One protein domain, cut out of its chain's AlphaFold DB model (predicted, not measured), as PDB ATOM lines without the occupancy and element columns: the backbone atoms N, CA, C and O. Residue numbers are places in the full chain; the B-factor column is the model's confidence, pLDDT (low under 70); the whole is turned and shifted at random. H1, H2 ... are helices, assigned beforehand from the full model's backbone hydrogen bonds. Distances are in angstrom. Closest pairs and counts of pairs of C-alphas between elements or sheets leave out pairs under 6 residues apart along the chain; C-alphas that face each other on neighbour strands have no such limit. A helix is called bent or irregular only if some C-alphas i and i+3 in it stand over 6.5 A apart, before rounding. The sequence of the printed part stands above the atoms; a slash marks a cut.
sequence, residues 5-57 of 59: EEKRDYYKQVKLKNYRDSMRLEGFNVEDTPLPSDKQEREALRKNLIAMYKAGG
ATOM      1  N   GLU A   5      30.293  15.653   5.653       96.56
ATOM      2  CA  GLU A   5      31.641  15.976   6.118       96.56
ATOM      3  C   GLU A   5      32.457  16.664   5.022       96.56
ATOM      4  O   GLU A   5      32.951  17.769   5.237       96.56
ATOM      5  N   GLU A   6      32.451  16.111   3.807       95.75
ATOM      6  CA  GLU A   6      33.104  16.724   2.642       95.75
ATOM      7  C   GLU A   6      32.549  18.127   2.345       95.75
ATOM      8  O   GLU A   6      33.310  19.061   2.085       95.75
ATOM      9  N   LYS A   7      31.225  18.327   2.453       95.69
ATOM     10  CA  LYS A   7      30.615  19.663   2.308       95.69
ATOM     11  C   LYS A   7      31.098  20.630   3.386       95.69
ATOM     12  O   LYS A   7      31.362  21.801   3.097       95.69
ATOM     13  N   ARG A   8      31.192  20.164   4.632       96.06
ATOM     14  CA  ARG A   8      31.625  20.982   5.770       96.06
ATOM     15  C   ARG A   8      33.089  21.383   5.628       96.06
ATOM     16  O   ARG A   8      33.429  22.527   5.935       96.06
ATOM     17  N   ASP A   9      33.936  20.474   5.173       95.81
ATOM     18  CA  ASP A   9      35.360  20.738   5.009       95.81
ATOM     19  C   ASP A   9      35.635  21.656   3.826       95.81
ATOM     20  O   ASP A   9      36.372  22.631   3.986       95.81
ATOM     21  N   TYR A  10      34.932  21.466   2.707       95.81
ATOM     22  CA  TYR A  10      34.954  22.429   1.609       95.81
ATOM     23  C   TYR A  10      34.529  23.829   2.077       95.81
ATOM     24  O   TYR A  10      35.234  24.812   1.845       95.81
ATOM     25  N   TYR A  11      33.423  23.937   2.825       95.50
ATOM     26  CA  TYR A  11      32.973  25.219   3.374       95.50
ATOM     27  C   TYR A  11      34.041  25.888   4.253       95.50
ATOM     28  O   TYR A  11      34.292  27.087   4.120       95.50
ATOM     29  N   LYS A  12      34.701  25.132   5.144       92.19
ATOM     30  CA  LYS A  12      35.769  25.675   6.001       92.19
ATOM     31  C   LYS A  12      36.932  26.244   5.187       92.19
ATOM     32  O   LYS A  12      37.492  27.248   5.622       92.19
ATOM     33  N   GLN A  13      37.266  25.632   4.048       91.38
ATOM     34  CA  GLN A  13      38.340  26.086   3.162       91.38
ATOM     35  C   GLN A  13      37.993  27.405   2.458       91.38
ATOM     36  O   GLN A  13      38.857  28.267   2.326       91.38
ATOM     37  N   VAL A  14      36.735  27.597   2.039       94.31
ATOM     38  CA  VAL A  14      36.363  28.742   1.184       94.31
ATOM     39  C   VAL A  14      35.688  29.907   1.912       94.31
ATOM     40  O   VAL A  14      35.701  31.022   1.398       94.31
ATOM     41  N   LYS A  15      35.114  29.708   3.110       92.88
ATOM     42  CA  LYS A  15      34.233  30.707   3.759       92.88
ATOM     43  C   LYS A  15      34.856  32.097   3.945       92.88
ATOM     44  O   LYS A  15      34.178  33.091   3.719       92.88
ATOM     45  N   LEU A  16      36.129  32.183   4.351       90.50
ATOM     46  CA  LEU A  16      36.789  33.470   4.613       90.50
ATOM     47  C   LEU A  16      37.149  34.182   3.312       90.50
ATOM     48  O   LEU A  16      36.966  35.392   3.210       90.50
ATOM     49  N   LYS A  17      37.593  33.422   2.305       91.88
ATOM     50  CA  LYS A  17      37.828  33.949   0.961       91.88
ATOM     51  C   LYS A  17      36.531  34.508   0.379       91.88
ATOM     52  O   LYS A  17      36.506  35.660  -0.035       91.88
ATOM     53  N   ASN A  18      35.453  33.726   0.426       94.81
ATOM     54  CA  ASN A  18      34.151  34.141  -0.090       94.81
ATOM     55  C   ASN A  18      33.626  35.379   0.636       94.81
ATOM     56  O   ASN A  18      33.154  36.293  -0.022       94.81
ATOM     57  N   TYR A  19      33.760  35.447   1.964       93.62
ATOM     58  CA  TYR A  19      33.399  36.643   2.724       93.62
ATOM     59  C   TYR A  19      34.140  37.887   2.217       93.62
ATOM     60  O   TYR A  19      33.506  38.890   1.916       93.62
ATOM     61  N   ARG A  20      35.467  37.825   2.056       93.31
ATOM     62  CA  ARG A  20      36.250  38.972   1.560       93.31
ATOM     63  C   ARG A  20      35.872  39.364   0.140       93.31
ATOM     64  O   ARG A  20      35.763  40.551  -0.152       93.31
ATOM     65  N   ASP A  21      35.678  38.376  -0.727       95.06
ATOM     66  CA  ASP A  21      35.259  38.620  -2.102       95.06
ATOM     67  C   ASP A  21      33.866  39.272  -2.137       95.06
ATOM     68  O   ASP A  21      33.686  40.245  -2.863       95.06
ATOM     69  N   SER A  22      32.922  38.831  -1.295       95.81
ATOM     70  CA  SER A  22      31.615  39.478  -1.121       95.81
ATOM     71  C   SER A  22      31.740  40.920  -0.622       95.81
ATOM     72  O   SER A  22      31.160  41.816  -1.224       95.81
ATOM     73  N   MET A  23      32.547  41.172   0.413       96.19
ATOM     74  CA  MET A  23      32.756  42.529   0.937       96.19
ATOM     75  C   MET A  23      33.377  43.460  -0.115       96.19
ATOM     76  O   MET A  23      32.997  44.626  -0.209       96.19
ATOM     77  N   ARG A  24      34.271  42.935  -0.967       95.69
ATOM     78  CA  ARG A  24      34.858  43.690  -2.083       95.69
ATOM     79  C   ARG A  24      33.810  44.121  -3.106       95.69
ATOM     80  O   ARG A  24      33.914  45.228  -3.626       95.69
ATOM     81  N   LEU A  25      32.808  43.284  -3.384       96.44
ATOM     82  CA  LEU A  25      31.702  43.640  -4.283       96.44
ATOM     83  C   LEU A  25      30.849  44.787  -3.728       96.44
ATOM     84  O   LEU A  25      30.292  45.560  -4.499       96.44
ATOM     85  N   GLU A  26      30.795  44.928  -2.406       96.31
ATOM     86  CA  GLU A  26      30.128  46.036  -1.717       96.31
ATOM     87  C   GLU A  26      31.027  47.278  -1.556       96.31
ATOM     88  O   GLU A  26      30.621  48.271  -0.958       96.31
ATOM     89  N   GLY A  27      32.249  47.254  -2.101       95.31
ATOM     90  CA  GLY A  27      33.204  48.363  -2.029       95.31
ATOM     91  C   GLY A  27      34.058  48.391  -0.759       95.31
ATOM     92  O   GLY A  27      34.842  49.323  -0.572       95.31
ATOM     93  N   PHE A  28      33.964  47.375   0.101       94.44
ATOM     94  CA  PHE A  28      34.793  47.260   1.299       94.44
ATOM     95  C   PHE A  28      36.058  46.449   1.025       94.44
ATOM     96  O   PHE A  28      36.017  45.364   0.445       94.44
ATOM     97  N   ASN A  29      37.201  46.930   1.514       91.56
ATOM     98  CA  ASN A  29      38.440  46.161   1.493       91.56
ATOM     99  C   ASN A  29      38.692  45.547   2.874       91.56
ATOM    100  O   ASN A  29      38.987  46.262   3.829       91.56
ATOM    101  N   VAL A  30      38.560  44.224   2.981       88.94
ATOM    102  CA  VAL A  30      38.826  43.481   4.220       88.94
ATOM    103  C   VAL A  30      40.203  42.839   4.135       88.94
ATOM    104  O   VAL A  30      40.468  42.049   3.227       88.94
ATOM    105  N   GLU A  31      41.058  43.144   5.107       87.44
ATOM    106  CA  GLU A  31      42.407  42.594   5.175       87.44
ATOM    107  C   GLU A  31      42.422  41.079   5.426       87.44
ATOM    108  O   GLU A  31      41.548  40.497   6.084       87.44
ATOM    109  N   ASP A  32      43.464  40.426   4.904       82.56
ATOM    110  CA  ASP A  32      43.761  39.034   5.222       82.56
ATOM    111  C   ASP A  32      44.511  38.921   6.546       82.56
ATOM    112  O   ASP A  32      45.692  38.588   6.587       82.56
ATOM    113  N   THR A  33      43.827  39.244   7.642       81.69
ATOM    114  CA  THR A  33      44.403  39.076   8.973       81.69
ATOM    115  C   THR A  33      44.293  37.605   9.391       81.69
ATOM    116  O   THR A  33      43.171  37.103   9.556       81.69
ATOM    117  N   PRO A  34      45.416  36.886   9.573       80.19
ATOM    118  CA  PRO A  34      45.375  35.521  10.071       80.19
ATOM    119  C   PRO A  34      44.842  35.516  11.504       80.19
ATOM    120  O   PRO A  34      45.216  36.342  12.338       80.19
ATOM    121  N   LEU A  35      43.953  34.568  11.802       82.75
ATOM    122  CA  LEU A  35      43.523  34.346  13.176       82.75
ATOM    123  C   LEU A  35      44.679  33.735  13.976       82.75
ATOM    124  O   LEU A  35      45.377  32.872  13.435       82.75
ATOM    125  N   PRO A  36      44.835  34.096  15.263       88.81
ATOM    126  CA  PRO A  36      45.782  33.415  16.131       88.81
ATOM    127  C   PRO A  36      45.537  31.903  16.101       88.81
ATOM    128  O   PRO A  36      44.392  31.439  16.166       88.81
ATOM    129  N   SER A  37      46.600  31.119  15.951       84.81
ATOM    130  CA  SER A  37      46.506  29.656  15.922       84.81
ATOM    131  C   SER A  37      46.187  29.092  17.307       84.81
ATOM    132  O   SER A  37      45.446  28.107  17.422       84.81
ATOM    133  N   ASP A  38      46.680  29.743  18.361       94.44
ATOM    134  CA  ASP A  38      46.429  29.343  19.737       94.44
ATOM    135  C   ASP A  38      44.970  29.602  20.163       94.44
ATOM    136  O   ASP A  38      44.279  30.513  19.691       94.44
ATOM    137  N   LYS A  39      44.443  28.728  21.023       93.12
ATOM    138  CA  LYS A  39      43.054  28.827  21.489       93.12
ATOM    139  C   LYS A  39      42.882  29.957  22.507       93.12
ATOM    140  O   LYS A  39      41.882  30.669  22.430       93.12
ATOM    141  N   GLN A  40      43.822  30.122  23.437       93.88
ATOM    142  CA  GLN A  40      43.750  31.158  24.469       93.88
ATOM    143  C   GLN A  40      43.897  32.545  23.847       93.88
ATOM    144  O   GLN A  40      43.110  33.438  24.158       93.88
ATOM    145  N   GLU A  41      44.816  32.705  22.894       93.38
ATOM    146  CA  GLU A  41      44.977  33.950  22.135       93.38
ATOM    147  C   GLU A  41      43.699  34.325  21.375       93.38
ATOM    148  O   GLU A  41      43.270  35.481  21.399       93.38
ATOM    149  N   ARG A  42      43.019  33.349  20.757       92.94
ATOM    150  CA  ARG A  42      41.721  33.587  20.099       92.94
ATOM    151  C   ARG A  42      40.628  34.001  21.073       92.94
ATOM    152  O   ARG A  42      39.821  34.874  20.752       92.94
ATOM    153  N   GLU A  43      40.567  33.377  22.245       94.50
ATOM    154  CA  GLU A  43      39.595  33.744  23.275       94.50
ATOM    155  C   GLU A  43      39.860  35.148  23.829       94.50
ATOM    156  O   GLU A  43      38.913  35.920  24.007       94.50
ATOM    157  N   ALA A  44      41.128  35.505  24.043       94.88
ATOM    158  CA  ALA A  44      41.534  36.841  24.458       94.88
ATOM    159  C   ALA A  44      41.166  37.890  23.398       94.88
ATOM    160  O   ALA A  44      40.492  38.871  23.717       94.88
ATOM    161  N   LEU A  45      41.499  37.637  22.127       92.75
ATOM    162  CA  LEU A  45      41.127  38.504  21.007       92.75
ATOM    163  C   LEU A  45      39.609  38.718  20.946       92.75
ATOM    164  O   LEU A  45      39.144  39.852  20.855       92.75
ATOM    165  N   ARG A  46      38.820  37.643  21.069       93.12
ATOM    166  CA  ARG A  46      37.354  37.732  21.080       93.12
ATOM    167  C   ARG A  46      36.842  38.612  22.222       93.12
ATOM    168  O   ARG A  46      35.969  39.445  21.989       93.12
ATOM    169  N   LYS A  47      37.348  38.426  23.446       94.94
ATOM    170  CA  LYS A  47      36.942  39.231  24.612       94.94
ATOM    171  C   LYS A  47      37.281  40.707  24.415       94.94
ATOM    172  O   LYS A  47      36.424  41.551  24.666       94.94
ATOM    173  N   ASN A  48      38.477  40.999  23.908       93.12
ATOM    174  CA  ASN A  48      38.931  42.363  23.645       93.12
ATOM    175  C   ASN A  48      38.056  43.055  22.597       93.12
ATOM    176  O   ASN A  48      37.584  44.162  22.833       93.12
ATOM    177  N   LEU A  49      37.758  42.372  21.485       92.00
ATOM    178  CA  LEU A  49      36.871  42.905  20.450       92.00
ATOM    179  C   LEU A  49      35.475  43.206  21.009       92.00
ATOM    180  O   LEU A  49      34.962  44.302  20.810       92.00
ATOM    181  N   ILE A  50      34.875  42.279  21.767       93.00
ATOM    182  CA  ILE A  50      33.561  42.505  22.394       93.00
ATOM    183  C   ILE A  50      33.595  43.734  23.309       93.00
ATOM    184  O   ILE A  50      32.674  44.548  23.269       93.00
ATOM    185  N   ALA A  51      34.636  43.873  24.133       93.69
ATOM    186  CA  ALA A  51      34.779  45.013  25.030       93.69
ATOM    187  C   ALA A  51      34.896  46.338  24.258       93.69
ATOM    188  O   ALA A  51      34.213  47.298  24.611       93.69
ATOM    189  N   MET A  52      35.686  46.376  23.179       92.50
ATOM    190  CA  MET A  52      35.824  47.560  22.323       92.50
ATOM    191  C   MET A  52      34.490  47.984  21.701       92.50
ATOM    192  O   MET A  52      34.118  49.152  21.792       92.50
ATOM    193  N   TYR A  53      33.741  47.045  21.114       90.88
ATOM    194  CA  TYR A  53      32.456  47.366  20.484       90.88
ATOM    195  C   TYR A  53      31.391  47.805  21.497       90.88
ATOM    196  O   TYR A  53      30.632  48.728  21.209       90.88
ATOM    197  N   LYS A  54      31.376  47.212  22.701       89.56
ATOM    198  CA  LYS A  54      30.512  47.673  23.803       89.56
ATOM    199  C   LYS A  54      30.863  49.089  24.257       89.56
ATOM    200  O   LYS A  54      29.971  49.901  24.460       89.56
ATOM    201  N   ALA A  55      32.152  49.395  24.409       84.62
ATOM    202  CA  ALA A  55      32.602  50.721  24.830       84.62
ATOM    203  C   ALA A  55      32.306  51.806  23.778       84.62
ATOM    204  O   ALA A  55      32.046  52.949  24.135       84.62
ATOM    205  N   GLY A  56      32.315  51.444  22.492       76.94
ATOM    206  CA  GLY A  56      31.992  52.350  21.387       76.94
ATOM    207  C   GLY A  56      30.497  52.616  21.173       76.94
ATOM    208  O   GLY A  56      30.164  53.353  20.252       76.94
ATOM    209  N   GLY A  57      29.601  52.023  21.973       70.44
ATOM    210  CA  GLY A  57      28.149  52.200  21.836       70.44
ATOM    211  C   GLY A  57      27.540  51.526  20.600       70.44
ATOM    212  O   GLY A  57      26.431  51.868  20.201       70.44
TER     213      GLY A  57
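Overview. This is residues 5 to 57 of the 59 residues of an uncharacterized protein of Pectobacterium brasiliense (UniProt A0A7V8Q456). An open, zigzag chain: a bent helix, H1, then a long link that folds back, then a second helix, H2, with no contact between the helices. The printed part has 53 residues with two named helices, H1 then H2, and no named strand; its class is all helix. It is loose, with a radius of gyration of the C-alphas of 14.3 A, and flat, spanning 37 by 31 by 16 A.

Along the chain. Find C-alpha 5 at (31.641, 15.976, 6.118), where H1, residues 5 to 25, begins. By its hydrogen bonds it was assigned as one helix, but it is bent: C-alphas 13 and 16 are 7.7 A apart. Its arms are H1a, residues 5 to 13, 12.5 A, and H1b, residues 16 to 25, 14.4 A. H2, residues 39 to 55, runs 24.5 A to C-alpha 55 at (32.602, 50.721, 24.830).

Arrangement. H1a and H1b stand at a steep tilt of 54 degrees. H2 is apart from both arms. In H1a, H1b and H2 every O i to N i+4 pair is within hydrogen-bond range.

Size, cuts and confidence. The C-alphas farthest apart, of Glu 6 and Gly 57, are 40.6 A apart. The printed part has no cut. The link, residues 26 to 38, is long. No printed residue is under 70 in pLDDT.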